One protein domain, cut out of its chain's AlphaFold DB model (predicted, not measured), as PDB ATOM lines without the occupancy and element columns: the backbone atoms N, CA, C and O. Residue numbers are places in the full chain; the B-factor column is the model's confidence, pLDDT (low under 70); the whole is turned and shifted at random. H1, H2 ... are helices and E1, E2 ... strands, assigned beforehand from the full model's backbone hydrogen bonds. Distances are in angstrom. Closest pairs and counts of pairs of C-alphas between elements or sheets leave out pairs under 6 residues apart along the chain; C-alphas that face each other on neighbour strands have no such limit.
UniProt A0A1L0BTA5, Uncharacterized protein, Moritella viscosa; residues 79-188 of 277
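This is residues 79 to 188 of the 277 residues of an uncharacterized protein of Moritella viscosa (UniProt A0A1L0BTA5). One broad, twisted antiparallel sheet makes the body: the long strands E4, E5, E6 and E7 stand side by side, with short E3 at one edge and short E1 and E2 both along the far side of E7. Short helix H1 is over one face of this sheet, at the end of a long unnamed stretch that comes back from the end of E7. The printed part has 110 residues, with seven named strands and one named helix in the order E1 E2 E3 E4 E5 E6 E7 H1. The class is mostly strand, and the branched sheet contains a meander, E3 E4 E5 E6 E7, each strand the antiparallel neighbour of the one before. The whole is elongated, spanning 54 by 29 by 22 A, and only just loose, close to compact, with a radius of gyration of the C-alphas of 15.9 A.

E1, residues 79 to 81, is an edge strand, antiparallel to E7, residues 156 to 168, at 153 degrees; N 80 and O 164 are within hydrogen-bond range at 2.8 A. E2, residues 88 to 91, is another edge strand, antiparallel to E7 at 150 degrees, with N 90 and O 157 at 2.8 A. The pairing is staggered: E2 pairs with residues 156 to 159 of E7 and E1 with residues 163 to 165, both on one side of E7. E1 and E2 are apart. E3, residues 106 to 109, is the third edge strand; it forms a hairpin with E4, residues 115 to 123, antiparallel at 162 degrees, with N 108 and O 116 at 2.8 A. E5, residues 126 to 134, lies on the other side of E4 and forms a hairpin with it at 165 degrees, with N 119 and O 130 at 2.9 A. E5 also forms a hairpin with E6, residues 139 to 151, at 164 degrees; N 131 and O 142 are 2.9 A apart. E6 and E7 form the next hairpin at 162 degrees, with N 149 and O 158 at 2.8 A, and E6 lies on the other side of E7 from E1 and E2. H1, residues 182 to 187, is on the sheet at a height over the sheet of 5.7 A, beside the strands and over none of them. The closest C-alphas of H1 and E2 are those of Leu 186 and Thr 88, 6.7 A apart. In H1 every O i to N i+4 pair is within hydrogen-bond range.

E1 begins at C-alpha 79, (6.730, 84.747, 14.443). E4 measures 25.0 A from first to last C-alpha and E5 24.7 A. E6, 38.1 A, begins at C-alpha 139, (11.928, 85.701, -2.009), and E7, 36.2 A, ends at C-alpha 168, (13.161, 83.975, 4.010). E1, E2, E3 and H1 are the shorter elements, and H1 ends at C-alpha 187, (1.577, 107.176, 10.075).

The two C-alphas farthest apart are those of Asp 153 and Val 172, 53.9 A. The links from E2 to E3, residues 92 to 105, and from E7 to H1, residues 169 to 181, are long; the link from E1 to E2 is short, and the four within the meander are tight. The printed part has no cut. Its mean pLDDT is 92.0, and no printed residue of the model is under 70.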
ATOM      1  N   LEU A  79       8.032  84.222  14.083       94.06
ATOM      2  CA  LEU A  79       6.730  84.747  14.443       94.06
ATOM      3  C   LEU A  79       6.865  85.433  15.797       94.06
ATOM      4  O   LEU A  79       7.102  84.791  16.821       94.06
ATOM      5  N   VAL A  80       6.743  86.756  15.791       93.81
ATOM      6  CA  VAL A  80       6.926  87.600  16.969       93.81
ATOM      7  C   VAL A  80       5.599  88.257  17.315       93.81
ATOM      8  O   VAL A  80       5.031  89.009  16.524       93.81
ATOM      9  N   VAL A  81       5.107  87.987  18.526       93.25
ATOM     10  CA  VAL A  81       3.971  88.720  19.097       93.25
ATOM     11  C   VAL A  81       4.480  90.059  19.620       93.25
ATOM     12  O   VAL A  81       5.319  90.113  20.519       93.25
ATOM     13  N   LEU A  82       3.953  91.143  19.066       90.12
ATOM     14  CA  LEU A  82       4.336  92.508  19.389       90.12
ATOM     15  C   LEU A  82       3.557  92.964  20.630       90.12
ATOM     16  O   LEU A  82       2.398  93.360  20.529       90.12
ATOM     17  N   LYS A  83       4.168  92.862  21.817       76.25
ATOM     18  CA  LYS A  83       3.473  93.153  23.087       76.25
ATOM     19  C   LYS A  83       3.461  94.628  23.510       76.25
ATOM     20  O   LYS A  83       2.619  94.978  24.321       76.25
ATOM     21  N   ASP A  84       4.278  95.488  22.898       71.31
ATOM     22  CA  ASP A  84       4.457  96.888  23.335       71.31
ATOM     23  C   ASP A  84       4.610  97.883  22.164       71.31
ATOM     24  O   ASP A  84       5.338  98.872  22.250       71.31
ATOM     25  N   LYS A  85       3.979  97.617  21.014       74.31
ATOM     26  CA  LYS A  85       4.013  98.566  19.888       74.31
ATOM     27  C   LYS A  85       3.056  99.732  20.134       74.31
ATOM     28  O   LYS A  85       1.941  99.546  20.614       74.31
ATOM     29  N   SER A  86       3.505 100.924  19.748       83.19
ATOM     30  CA  SER A  86       2.696 102.140  19.701       83.19
ATOM     31  C   SER A  86       1.459 101.927  18.830       83.19
ATOM     32  O   SER A  86       1.581 101.509  17.679       83.19
ATOM     33  N   GLU A  87       0.287 102.228  19.376       91.69
ATOM     34  CA  GLU A  87      -0.941 102.339  18.594       91.69
ATOM     35  C   GLU A  87      -0.906 103.593  17.716       91.69
ATOM     36  O   GLU A  87      -0.303 104.594  18.100       91.69
ATOM     37  N   THR A  88      -1.569 103.545  16.563       93.38
ATOM     38  CA  THR A  88      -1.816 104.718  15.714       93.38
ATOM     39  C   THR A  88      -3.302 105.032  15.752       93.38
ATOM     40  O   THR A  88      -4.129 104.172  15.446       93.38
ATOM     41  N   VAL A  89      -3.650 106.256  16.132       94.00
ATOM     42  CA  VAL A  89      -5.024 106.716  16.326       94.00
ATOM     43  C   VAL A  89      -5.360 107.753  15.264       94.00
ATOM     44  O   VAL A  89      -4.698 108.781  15.162       94.00
ATOM     45  N   TYR A  90      -6.436 107.517  14.526       93.75
ATOM     46  CA  TYR A  90      -7.020 108.464  13.587       93.75
ATOM     47  C   TYR A  90      -8.278 109.062  14.190       93.75
ATOM     48  O   TYR A  90      -9.111 108.323  14.710       93.75
ATOM     49  N   ILE A  91      -8.415 110.381  14.094       93.38
ATOM     50  CA  ILE A  91      -9.680 111.085  14.310       93.38
ATOM     51  C   ILE A  91     -10.202 111.465  12.930       93.38
ATOM     52  O   ILE A  91      -9.552 112.229  12.209       93.38
ATOM     53  N   LEU A  92     -11.331 110.872  12.563       91.94
ATOM     54  CA  LEU A  92     -11.980 111.039  11.274       91.94
ATOM     55  C   LEU A  92     -13.071 112.121  11.362       91.94
ATOM     56  O   LEU A  92     -13.713 112.234  12.404       91.94
ATOM     57  N   PRO A  93     -13.332 112.875  10.281       89.62
ATOM     58  CA  PRO A  93     -14.538 113.690  10.176       89.62
ATOM     59  C   PRO A  93     -15.807 112.834  10.295       89.62
ATOM     60  O   PRO A  93     -15.824 111.675   9.880       89.62
ATOM     61  N   SER A  94     -16.900 113.422  10.784       85.25
ATOM     62  CA  SER A  94     -18.186 112.716  10.960       85.25
ATOM     63  C   SER A  94     -18.764 112.082   9.686       85.25
ATOM     64  O   SER A  94     -19.466 111.076   9.760       85.25
ATOM     65  N   SER A  95     -18.457 112.639   8.516       81.44
ATOM     66  CA  SER A  95     -18.889 112.132   7.209       81.44
ATOM     67  C   SER A  95     -18.016 111.004   6.647       81.44
ATOM     68  O   SER A  95     -18.353 110.442   5.607       81.44
ATOM     69  N   PHE A  96     -16.887 110.698   7.285       76.94
ATOM     70  CA  PHE A  96     -15.823 109.896   6.692       76.94
ATOM     71  C   PHE A  96     -16.010 108.399   6.960       76.94
ATOM     72  O   PHE A  96     -16.267 107.990   8.097       76.94
ATOM     73  N   ASN A  97     -15.839 107.565   5.933       85.44
ATOM     74  CA  ASN A  97     -15.869 106.117   6.097       85.44
ATOM     75  C   ASN A  97     -14.474 105.617   6.501       85.44
ATOM     76  O   ASN A  97     -13.448 106.065   5.996       85.44
ATOM     77  N   VAL A  98     -14.411 104.643   7.408       84.62
ATOM     78  CA  VAL A  98     -13.157 103.973   7.790       84.62
ATOM     79  C   VAL A  98     -12.458 103.355   6.573       84.62
ATOM     80  O   VAL A  98     -11.230 103.285   6.535       84.62
ATOM     81  N   GLU A  99     -13.231 102.932   5.571       85.62
ATOM     82  CA  GLU A  99     -12.732 102.378   4.307       85.62
ATOM     83  C   GLU A  99     -11.956 103.395   3.455       85.62
ATOM     84  O   GLU A  99     -11.139 102.996   2.624       85.62
ATOM     85  N   ASP A 100     -12.140 104.693   3.696       84.94
ATOM     86  CA  ASP A 100     -11.437 105.757   2.980       84.94
ATOM     87  C   ASP A 100      -9.995 105.956   3.497       84.94
ATOM     88  O   ASP A 100      -9.206 106.700   2.904       84.94
ATOM     89  N   ILE A 101      -9.605 105.279   4.589       88.69
ATOM     90  CA  ILE A 101      -8.212 105.229   5.045       88.69
ATOM     91  C   ILE A 101      -7.420 104.322   4.105       88.69
ATOM     92  O   ILE A 101      -7.470 103.093   4.193       88.69
ATOM     93  N   THR A 102      -6.631 104.941   3.228       93.00
ATOM     94  CA  THR A 102      -5.785 104.216   2.279       93.00
ATOM     95  C   THR A 102      -4.303 104.366   2.600       93.00
ATOM     96  O   THR A 102      -3.828 105.419   3.041       93.00
ATOM     97  N   PHE A 103      -3.552 103.297   2.343       93.81
ATOM     98  CA  PHE A 103      -2.108 103.249   2.549       93.81
ATOM     99  C   PHE A 103      -1.363 103.082   1.226       93.81
ATOM    100  O   PHE A 103      -1.915 102.679   0.197       93.81
ATOM    101  N   ARG A 104      -0.059 103.356   1.246       93.25
ATOM    102  CA  ARG A 104       0.789 103.160   0.070       93.25
ATOM    103  C   ARG A 104       0.907 101.675  -0.274       93.25
ATOM    104  O   ARG A 104       1.263 100.867   0.575       93.25
ATOM    105  N   SER A 105       0.737 101.342  -1.546       95.31
ATOM    106  CA  SER A 105       1.141 100.057  -2.124       95.31
ATOM    107  C   SER A 105       2.054 100.297  -3.327       95.31
ATOM    108  O   SER A 105       2.042 101.377  -3.924       95.31
ATOM    109  N   TYR A 106       2.912  99.330  -3.650       96.56
ATOM    110  CA  TYR A 106       3.740  99.391  -4.855       96.56
ATOM    111  C   TYR A 106       4.249  98.014  -5.273       96.56
ATOM    112  O   TYR A 106       4.316  97.079  -4.480       96.56
ATOM    113  N   ASN A 107       4.654  97.928  -6.537       96.69
ATOM    114  CA  ASN A 107       5.370  96.802  -7.118       96.69
ATOM    115  C   ASN A 107       6.430  97.373  -8.065       96.69
ATOM    116  O   ASN A 107       6.113  97.851  -9.155       96.69
ATOM    117  N   SER A 108       7.678  97.398  -7.610       95.94
ATOM    118  CA  SER A 108       8.776  98.097  -8.266       95.94
ATOM    119  C   SER A 108       9.889  97.124  -8.617       95.94
ATOM    120  O   SER A 108      10.399  96.402  -7.768       95.94
ATOM    121  N   LYS A 109      10.290  97.113  -9.887       95.25
ATOM    122  CA  LYS A 109      11.437  96.336 -10.353       95.25
ATOM    123  C   LYS A 109      12.728  97.047  -9.939       95.25
ATOM    124  O   LYS A 109      12.946  98.180 -10.360       95.25
ATOM    125  N   VAL A 110      13.567  96.392  -9.139       92.06
ATOM    126  CA  VAL A 110      14.836  96.962  -8.640       92.06
ATOM    127  C   VAL A 110      16.066  96.418  -9.365       92.06
ATOM    128  O   VAL A 110      17.114  97.056  -9.371       92.06
ATOM    129  N   SER A 111      15.948  95.263 -10.023       92.06
ATOM    130  CA  SER A 111      17.006  94.684 -10.862       92.06
ATOM    131  C   SER A 111      16.407  93.939 -12.061       92.06
ATOM    132  O   SER A 111      15.193  93.933 -12.248       92.06
ATOM    133  N   SER A 112      17.231  93.297 -12.895       90.75
ATOM    134  CA  SER A 112      16.759  92.518 -14.051       90.75
ATOM    135  C   SER A 112      15.754  91.423 -13.675       90.75
ATOM    136  O   SER A 112      14.827  91.175 -14.454       90.75
ATOM    137  N   SER A 113      15.896  90.835 -12.485       89.94
ATOM    138  CA  SER A 113      15.079  89.729 -11.986       89.94
ATOM    139  C   SER A 113      14.441  89.977 -10.618       89.94
ATOM    140  O   SER A 113      13.642  89.148 -10.216       89.94
ATOM    141  N   THR A 114      14.731  91.077  -9.916       93.19
ATOM    142  CA  THR A 114      14.227  91.324  -8.551       93.19
ATOM    143  C   THR A 114      13.167  92.422  -8.511       93.19
ATOM    144  O   THR A 114      13.319  93.484  -9.126       93.19
ATOM    145  N   TYR A 115      12.127  92.182  -7.718       96.00
ATOM    146  CA  TYR A 115      11.033  93.097  -7.429       96.00
ATOM    147  C   TYR A 115      10.946  93.386  -5.934       96.00
ATOM    148  O   TYR A 115      11.110  92.495  -5.107       96.00
ATOM    149  N   GLU A 116      10.619  94.630  -5.610       96.62
ATOM    150  CA  GLU A 116      10.210  95.074  -4.288       96.62
ATOM    151  C   GLU A 116       8.726  95.408  -4.302       96.62
ATOM    152  O   GLU A 116       8.251  96.180  -5.141       96.62
ATOM    153  N   LYS A 117       7.987  94.822  -3.368       97.44
ATOM    154  CA  LYS A 117       6.536  94.928  -3.312       97.44
ATOM    155  C   LYS A 117       6.074  95.289  -1.911       97.44
ATOM    156  O   LYS A 117       6.632  94.796  -0.929       97.44
ATOM    157  N   LEU A 118       5.049  96.127  -1.841       97.88
ATOM    158  CA  LEU A 118       4.312  96.455  -0.627       97.88
ATOM    159  C   LEU A 118       2.824  96.316  -0.922       97.88
ATOM    160  O   LEU A 118       2.290  97.031  -1.776       97.88
ATOM    161  N   PHE A 119       2.177  95.417  -0.197       96.81
ATOM    162  CA  PHE A 119       0.750  95.158  -0.296       96.81
ATOM    163  C   PHE A 119       0.093  95.335   1.059       96.81
ATOM    164  O   PHE A 119       0.716  95.140   2.102       96.81
ATOM    165  N   TRP A 120      -1.184  95.682   1.024       97.00
ATOM    166  CA  TRP A 120      -2.022  95.701   2.203       97.00
ATOM    167  C   TRP A 120      -3.454  95.360   1.812       97.00
ATOM    168  O   TRP A 120      -3.868  95.606   0.676       97.00
ATOM    169  N   TYR A 121      -4.193  94.773   2.743       96.31
ATOM    170  CA  TYR A 121      -5.618  94.499   2.599       96.31
ATOM    171  C   TYR A 121      -6.258  94.332   3.974       96.31
ATOM    172  O   TYR A 121      -5.579  94.047   4.961       96.31
ATOM    173  N   PHE A 122      -7.573  94.515   4.030       95.31
ATOM    174  CA  PHE A 122      -8.353  94.246   5.228       95.31
ATOM    175  C   PHE A 122      -8.950  92.844   5.172       95.31
ATOM    176  O   PHE A 122      -9.592  92.467   4.194       95.31
ATOM    177  N   GLU A 123      -8.780  92.105   6.258       95.19
ATOM    178  CA  GLU A 123      -9.511  90.886   6.562       95.19
ATOM    179  C   GLU A 123     -10.341  91.154   7.822       95.19
ATOM    180  O   GLU A 123      -9.832  91.136   8.942       95.19
ATOM    181  N   GLN A 124     -11.624  91.482   7.627       92.19
ATOM    182  CA  GLN A 124     -12.521  91.945   8.695       92.19
ATOM    183  C   GLN A 124     -11.936  93.167   9.432       92.19
ATOM    184  O   GLN A 124     -11.764  94.227   8.826       92.19
ATOM    185  N   ASP A 125     -11.620  93.016  10.720       94.62
ATOM    186  CA  ASP A 125     -11.021  94.035  11.586       94.62
ATOM    187  C   ASP A 125      -9.501  93.901  11.707       94.62
ATOM    188  O   ASP A 125      -8.888  94.486  12.597       94.62
ATOM    189  N   THR A 126      -8.870  93.157  10.804       96.06
ATOM    190  CA  THR A 126      -7.415  93.037  10.741       96.06
ATOM    191  C   THR A 126      -6.903  93.658   9.452       96.06
ATOM    192  O   THR A 126      -7.336  93.306   8.358       96.06
ATOM    193  N   LEU A 127      -5.964  94.590   9.570       97.25
ATOM    194  CA  LEU A 127      -5.161  95.067   8.451       97.25
ATOM    195  C   LEU A 127      -3.937  94.159   8.321       97.25
ATOM    196  O   LEU A 127      -3.136  94.048   9.251       97.25
ATOM    197  N   ILE A 128      -3.789  93.536   7.160       97.94
ATOM    198  CA  ILE A 128      -2.611  92.751   6.806       97.94
ATOM    199  C   ILE A 128      -1.713  93.613   5.932       97.94
ATOM    200  O   ILE A 128      -2.181  94.200   4.957       97.94
ATOM    201  N   VAL A 129      -0.426  93.690   6.269       98.12
ATOM    202  CA  VAL A 129       0.579  94.438   5.498       98.12
ATOM    203  C   VAL A 129       1.752  93.527   5.199       98.12
ATOM    204  O   VAL A 129       2.366  92.992   6.115       98.12
ATOM    205  N   GLU A 130       2.096  93.380   3.925       98.12
ATOM    206  CA  GLU A 130       3.223  92.565   3.479       98.12
ATOM    207  C   GLU A 130       4.227  93.426   2.718       98.12
ATOM    208  O   GLU A 130       3.910  94.020   1.682       98.12
ATOM    209  N   ARG A 131       5.472  93.434   3.196       97.81
ATOM    210  CA  ARG A 131       6.625  93.923   2.441       97.81
ATOM    211  C   ARG A 131       7.418  92.714   1.963       97.81
ATOM    212  O   ARG A 131       7.882  91.921   2.775       97.81
ATOM    213  N   ARG A 132       7.613  92.600   0.648       96.69
ATOM    214  CA  ARG A 132       8.261  91.445   0.013       96.69
ATOM    215  C   ARG A 132       9.327  91.853  -0.991       96.69
ATOM    216  O   ARG A 132       9.135  92.811  -1.740       96.69
ATOM    217  N   THR A 133      10.415  91.099  -1.036       95.94
ATOM    218  CA  THR A 133      11.422  91.158  -2.096       95.94
ATOM    219  C   THR A 133      11.520  89.782  -2.743       95.94
ATOM    220  O   THR A 133      11.789  88.802  -2.059       95.94
ATOM    221  N   ASP A 134      11.280  89.676  -4.049       94.69
ATOM    222  CA  ASP A 134      11.251  88.384  -4.746       94.69
ATOM    223  C   ASP A 134      11.705  88.482  -6.204       94.69
ATOM    224  O   ASP A 134      11.804  89.572  -6.769       94.69
ATOM    225  N   ASN A 135      11.967  87.327  -6.819       93.00
ATOM    226  CA  ASN A 135      12.278  87.210  -8.245       93.00
ATOM    227  C   ASN A 135      11.188  86.513  -9.079       93.00
ATOM    228  O   ASN A 135      11.450  86.045 -10.187       93.00
ATOM    229  N   GLY A 136       9.974  86.402  -8.535       88.50
ATOM    230  CA  GLY A 136       8.869  85.634  -9.109       88.50
ATOM    231  C   GLY A 136       8.853  84.141  -8.757       88.50
ATOM    232  O   GLY A 136       7.799  83.527  -8.897       88.50
ATOM    233  N   GLY A 137       9.961  83.562  -8.279       87.94
ATOM    234  CA  GLY A 137      10.037  82.159  -7.842       87.94
ATOM    235  C   GLY A 137      10.391  81.980  -6.364       87.94
ATOM    236  O   GLY A 137       9.802  81.142  -5.693       87.94
ATOM    237  N   SER A 138      11.315  82.791  -5.848       91.19
ATOM    238  CA  SER A 138      11.761  82.782  -4.449       91.19
ATOM    239  C   SER A 138      11.857  84.210  -3.924       91.19
ATOM    240  O   SER A 138      12.052  85.151  -4.705       91.19
ATOM    241  N   GLY A 139      11.727  84.392  -2.613       93.38
ATOM    242  CA  GLY A 139      11.928  85.701  -2.009       93.38
ATOM    243  C   GLY A 139      11.900  85.711  -0.491       93.38
ATOM    244  O   GLY A 139      11.833  84.692   0.175       93.38
ATOM    245  N   SER A 140      11.942  86.907   0.061       95.69
ATOM    246  CA  SER A 140      11.809  87.147   1.488       95.69
ATOM    247  C   SER A 140      10.687  88.136   1.733       95.69
ATOM    248  O   SER A 140      10.408  89.015   0.908       95.69
ATOM    249  N   SER A 141      10.022  88.007   2.871       96.75
ATOM    250  CA  SER A 141       8.954  88.916   3.253       96.75
ATOM    251  C   SER A 141       8.897  89.149   4.753       96.75
ATOM    252  O   SER A 141       9.397  88.376   5.569       96.75
ATOM    253  N   VAL A 142       8.271  90.265   5.103       97.50
ATOM    254  CA  VAL A 142       7.772  90.534   6.443       97.50
ATOM    255  C   VAL A 142       6.290  90.870   6.334       97.50
ATOM    256  O   VAL A 142       5.889  91.709   5.522       97.50
ATOM    257  N   VAL A 143       5.481  90.184   7.132       98.06
ATOM    258  CA  VAL A 143       4.028  90.324   7.191       98.06
ATOM    259  C   VAL A 143       3.642  90.803   8.580       98.06
ATOM    260  O   VAL A 143       4.052  90.219   9.582       98.06
ATOM    261  N   TYR A 144       2.836  91.855   8.636       97.75
ATOM    262  CA  TYR A 144       2.267  92.385   9.865       97.75
ATOM    263  C   TYR A 144       0.765  92.138   9.903       97.75
ATOM    264  O   TYR A 144       0.068  92.401   8.921       97.75
ATOM    265  N   GLU A 145       0.275  91.696  11.060       97.56
ATOM    266  CA  GLU A 145      -1.154  91.664  11.377       97.56
ATOM    267  C   GLU A 145      -1.455  92.776  12.378       97.56
ATOM    268  O   GLU A 145      -0.842  92.860  13.451       97.56
ATOM    269  N   ILE A 146      -2.370  93.662  12.005       97.00
ATOM    270  CA  ILE A 146      -2.675  94.886  12.741       97.00
ATOM    271  C   ILE A 146      -4.158  94.869  13.077       97.00
ATOM    272  O   ILE A 146      -5.006  94.889  12.192       97.00
ATOM    273  N   GLU A 147      -4.471  94.853  14.367       96.31
ATOM    274  CA  GLU A 147      -5.845  94.951  14.846       96.31
ATOM    275  C   GLU A 147      -6.368  96.370  14.590       96.31
ATOM    276  O   GLU A 147      -5.734  97.348  14.995       96.31
ATOM    277  N   ARG A 148      -7.527  96.481  13.944       95.75
ATOM    278  CA  ARG A 148      -8.265  97.727  13.752       95.75
ATOM    279  C   ARG A 148      -9.420  97.779  14.743       95.75
ATOM    280  O   ARG A 148     -10.277  96.903  14.760       95.75
ATOM    281  N   LYS A 149      -9.490  98.851  15.526       95.12
ATOM    282  CA  LYS A 149     -10.629  99.149  16.401       95.12
ATOM    283  C   LYS A 149     -11.302 100.425  15.944       95.12
ATOM    284  O   LYS A 149     -10.661 101.471  15.888       95.12
ATOM    285  N   THR A 150     -12.596 100.344  15.673       93.38
ATOM    286  CA  THR A 150     -13.413 101.503  15.318       93.38
ATOM    287  C   THR A 150     -14.245 101.915  16.525       93.38
ATOM    288  O   THR A 150     -14.894 101.081  17.151       93.38
ATOM    289  N   LEU A 151     -14.230 103.205  16.848       93.38
ATOM    290  CA  LEU A 151     -15.006 103.820  17.922       93.38
ATOM    291  C   LEU A 151     -15.911 104.905  17.314       93.38
ATOM    292  O   LEU A 151     -15.524 106.083  17.321       93.38
ATOM    293  N   PRO A 152     -17.089 104.526  16.775       87.06
ATOM    294  CA  PRO A 152     -17.952 105.419  16.000       87.06
ATOM    295  C   PRO A 152     -18.369 106.676  16.764       87.06
ATOM    296  O   PRO A 152     -18.252 107.769  16.228       87.06
ATOM    297  N   ASP A 153     -18.733 106.541  18.043       87.19
ATOM    298  CA  ASP A 153     -19.199 107.656  18.887       87.19
ATOM    299  C   ASP A 153     -18.163 108.778  19.047       87.19
ATOM    300  O   ASP A 153     -18.496 109.917  19.362       87.19
ATOM    301  N   SER A 154     -16.887 108.445  18.849       88.25
ATOM    302  CA  SER A 154     -15.771 109.386  18.940       88.25
ATOM    303  C   SER A 154     -15.094 109.654  17.597       88.25
ATOM    304  O   SER A 154     -14.070 110.331  17.582       88.25
ATOM    305  N   HIS A 155     -15.630 109.098  16.504       91.81
ATOM    306  CA  HIS A 155     -15.048 109.114  15.159       91.81
ATOM    307  C   HIS A 155     -13.572 108.687  15.131       91.81
ATOM    308  O   HIS A 155     -12.748 109.261  14.420       91.81
ATOM    309  N   LYS A 156     -13.211 107.684  15.943       94.25
ATOM    310  CA  LYS A 156     -11.826 107.211  16.060       94.25
ATOM    311  C   LYS A 156     -11.622 105.857  15.412       94.25
ATOM    312  O   LYS A 156     -12.444 104.955  15.566       94.25
ATOM    313  N   VAL A 157     -10.466 105.696  14.779       94.81
ATOM    314  CA  VAL A 157      -9.959 104.401  14.314       94.81
ATOM    315  C   VAL A 157      -8.576 104.191  14.900       94.81
ATOM    316  O   VAL A 157      -7.717 105.059  14.795       94.81
ATOM    317  N   ILE A 158      -8.361 103.049  15.538       95.12
ATOM    318  CA  ILE A 158      -7.111 102.714  16.214       95.12
ATOM    319  C   ILE A 158      -6.513 101.491  15.533       95.12
ATOM    320  O   ILE A 158      -7.186 100.470  15.400       95.12
ATOM    321  N   PHE A 159      -5.252 101.588  15.131       95.31
ATOM    322  CA  PHE A 159      -4.481 100.492  14.561       95.31
ATOM    323  C   PHE A 159      -3.414 100.048  15.553       95.31
ATOM    324  O   PHE A 159      -2.593 100.854  15.997       95.31
ATOM    325  N   VAL A 160      -3.419  98.761  15.894       95.12
ATOM    326  CA  VAL A 160      -2.499  98.171  16.870       95.12
ATOM    327  C   VAL A 160      -1.778  96.983  16.234       95.12
ATOM    328  O   VAL A 160      -2.390  95.924  16.076       95.12
ATOM    329  N   PRO A 161      -0.490  97.112  15.867       95.56
ATOM    330  CA  PRO A 161       0.298  95.983  15.377       95.56
ATOM    331  C   PRO A 161       0.358  94.868  16.431       95.56
ATOM    332  O   PRO A 161       0.753  95.120  17.568       95.56
ATOM    333  N   LYS A 162      -0.033  93.641  16.068       95.81
ATOM    334  CA  LYS A 162      -0.069  92.483  16.984       95.81
ATOM    335  C   LYS A 162       0.978  91.441  16.674       95.81
ATOM    336  O   LYS A 162       1.545  90.851  17.595       95.81
ATOM    337  N   LEU A 163       1.206  91.198  15.393       96.44
ATOM    338  CA  LEU A 163       2.024  90.091  14.938       96.44
ATOM    339  C   LEU A 163       2.972  90.556  13.848       96.44
ATOM    340  O   LEU A 163       2.578  91.318  12.968       96.44
ATOM    341  N   GLU A 164       4.200  90.061  13.907       96.50
ATOM    342  CA  GLU A 164       5.191  90.157  12.846       96.50
ATOM    343  C   GLU A 164       5.611  88.738  12.464       96.50
ATOM    344  O   GLU A 164       6.050  87.961  13.315       96.50
ATOM    345  N   LYS A 165       5.457  88.395  11.188       97.12
ATOM    346  CA  LYS A 165       5.927  87.143  10.598       97.12
ATOM    347  C   LYS A 165       7.013  87.466   9.590       97.12
ATOM    348  O   LYS A 165       6.782  88.266   8.686       97.12
ATOM    349  N   LYS A 166       8.179  86.850   9.724       96.50
ATOM    350  CA  LYS A 166       9.268  86.964   8.751       96.50
ATOM    351  C   LYS A 166       9.452  85.636   8.053       96.50
ATOM    352  O   LYS A 166       9.431  84.597   8.708       96.50
ATOM    353  N   HIS A 167       9.653  85.717   6.749       94.69
ATOM    354  CA  HIS A 167       9.913  84.572   5.904       94.69
ATOM    355  C   HIS A 167      11.102  84.850   4.991       94.69
ATOM    356  O   HIS A 167      11.253  85.964   4.473       94.69
ATOM    357  N   GLN A 168      11.945  83.841   4.795       93.38
ATOM    358  CA  GLN A 168      13.161  83.975   4.010       93.38
ATOM    359  C   GLN A 168      13.445  82.738   3.152       93.38
ATOM    360  O   GLN A 168      13.849  81.696   3.657       93.38
ATOM    361  N   ASP A 169      13.338  82.889   1.829       88.31
ATOM    362  CA  ASP A 169      13.762  81.861   0.881       88.31
ATOM    363  C   ASP A 169      15.235  81.989   0.462       88.31
ATOM    364  O   ASP A 169      15.815  83.078   0.345       88.31
ATOM    365  N   GLY A 170      15.785  80.837   0.075       80.50
ATOM    366  CA  GLY A 170      17.090  80.679  -0.562       80.50
ATOM    367  C   GLY A 170      18.031  79.838   0.293       80.50
ATOM    368  O   GLY A 170      18.197  80.092   1.476       80.50
ATOM    369  N   LEU A 171      18.653  78.816  -0.300       76.56
ATOM    370  CA  LEU A 171      19.528  77.897   0.439       76.56
ATOM    371  C   LEU A 171      20.917  78.496   0.712       76.56
ATOM    372  O   LEU A 171      21.472  78.317   1.791       76.56
ATOM    373  N   VAL A 172      21.479  79.185  -0.284       75.19
ATOM    374  CA  VAL A 172      22.798  79.831  -0.234       75.19
ATOM    375  C   VAL A 172      22.623  81.255  -0.734       75.19
ATOM    376  O   VAL A 172      22.089  81.439  -1.828       75.19
ATOM    377  N   LEU A 173      23.082  82.233   0.052       79.25
ATOM    378  CA  LEU A 173      22.842  83.663  -0.188       79.25
ATOM    379  C   LEU A 173      21.334  83.972  -0.309       79.25
ATOM    380  O   LEU A 173      20.877  84.400  -1.374       79.25
ATOM    381  N   PRO A 174      20.548  83.707   0.754       85.31
ATOM    382  CA  PRO A 174      19.114  83.968   0.764       85.31
ATOM    383  C   PRO A 174      18.792  85.443   0.517       85.31
ATOM    384  O   PRO A 174      19.604  86.341   0.758       85.31
ATOM    385  N   TYR A 175      17.558  85.709   0.088       89.31
ATOM    386  CA  TYR A 175      17.057  87.078  -0.004       89.31
ATOM    387  C   TYR A 175      16.979  87.679   1.396       89.31
ATOM    388  O   TYR A 175      16.280  87.142   2.244       89.31
ATOM    389  N   ALA A 176      17.658  88.792   1.665       90.12
ATOM    390  CA  ALA A 176      17.552  89.442   2.971       90.12
ATOM    391  C   ALA A 176      16.092  89.812   3.272       90.12
ATOM    392  O   ALA A 176      15.402  90.342   2.396       90.12
ATOM    393  N   VAL A 177      15.613  89.544   4.490       93.44
ATOM    394  CA  VAL A 177      14.275  89.980   4.920       93.44
ATOM    395  C   VAL A 177      14.199  91.507   4.811       93.44
ATOM    396  O   VAL A 177      15.066  92.198   5.356       93.44
ATOM    397  N   PRO A 178      13.209  92.068   4.095       93.56
ATOM    398  CA  PRO A 178      13.159  93.504   3.871       93.56
ATOM    399  C   PRO A 178      12.936  94.254   5.187       93.56
ATOM    400  O   PRO A 178      12.068  93.904   5.987       93.56
ATOM    401  N   GLN A 179      13.697  95.329   5.392       93.12
ATOM    402  CA  GLN A 179      13.448  96.244   6.502       93.12
ATOM    403  C   GLN A 179      12.138  96.997   6.264       93.12
ATOM    404  O   GLN A 179      11.898  97.530   5.176       93.12
ATOM    405  N   PHE A 180      11.284  97.042   7.284       94.31
ATOM    406  CA  PHE A 180       9.995  97.713   7.201       94.31
ATOM    407  C   PHE A 180       9.597  98.303   8.548       94.31
ATOM    408  O   PHE A 180       9.485  97.583   9.540       94.31
ATOM    409  N   ASP A 181       9.366  99.615   8.570       93.00
ATOM    410  CA  ASP A 181       8.845 100.315   9.737       93.00
ATOM    411  C   ASP A 181       7.321 100.411   9.640       93.00
ATOM    412  O   ASP A 181       6.766 101.255   8.931       93.00
ATOM    413  N   ILE A 182       6.644  99.519  10.364       93.44
ATOM    414  CA  ILE A 182       5.184  99.481  10.380       93.44
ATOM    415  C   ILE A 182       4.562 100.748  10.982       93.44
ATOM    416  O   ILE A 182       3.492 101.168  10.548       93.44
ATOM    417  N   ASN A 183       5.229 101.400  11.935       91.19
ATOM    418  CA  ASN A 183       4.693 102.602  12.568       91.19
ATOM    419  C   ASN A 183       4.735 103.776  11.589       91.19
ATOM    420  O   ASN A 183       3.761 104.512  11.462       91.19
ATOM    421  N   LEU A 184       5.838 103.901  10.846       91.38
ATOM    422  CA  LEU A 184       5.975 104.879   9.768       91.38
ATOM    423  C   LEU A 184       4.941 104.652   8.657       91.38
ATOM    424  O   LEU A 184       4.369 105.612   8.133       91.38
ATOM    425  N   PHE A 185       4.707 103.385   8.302       93.38
ATOM    426  CA  PHE A 185       3.696 102.999   7.322       93.38
ATOM    427  C   PHE A 185       2.299 103.421   7.768       93.38
ATOM    428  O   PHE A 185       1.618 104.105   7.010       93.38
ATOM    429  N   LEU A 186       1.904 103.072   8.997       93.19
ATOM    430  CA  LEU A 186       0.620 103.489   9.546       93.19
ATOM    431  C   LEU A 186       0.551 105.020   9.585       93.19
ATOM    432  O   LEU A 186      -0.385 105.602   9.070       93.19
ATOM    433  N   ALA A 187       1.594 105.715  10.035       91.44
ATOM    434  CA  ALA A 187       1.577 107.176  10.075       91.44
ATOM    435  C   ALA A 187       1.441 107.871   8.693       91.44
ATOM    436  O   ALA A 187       1.126 109.062   8.628       91.44
ATOM    437  N   THR A 188       1.662 107.142   7.591       91.62
ATOM    438  CA  THR A 188       1.570 107.648   6.215       91.62
ATOM    439  C   THR A 188       0.297 107.160   5.526       91.62
ATOM    440  O   THR A 188       0.238 106.065   4.968       91.62
TER     441      THR A 188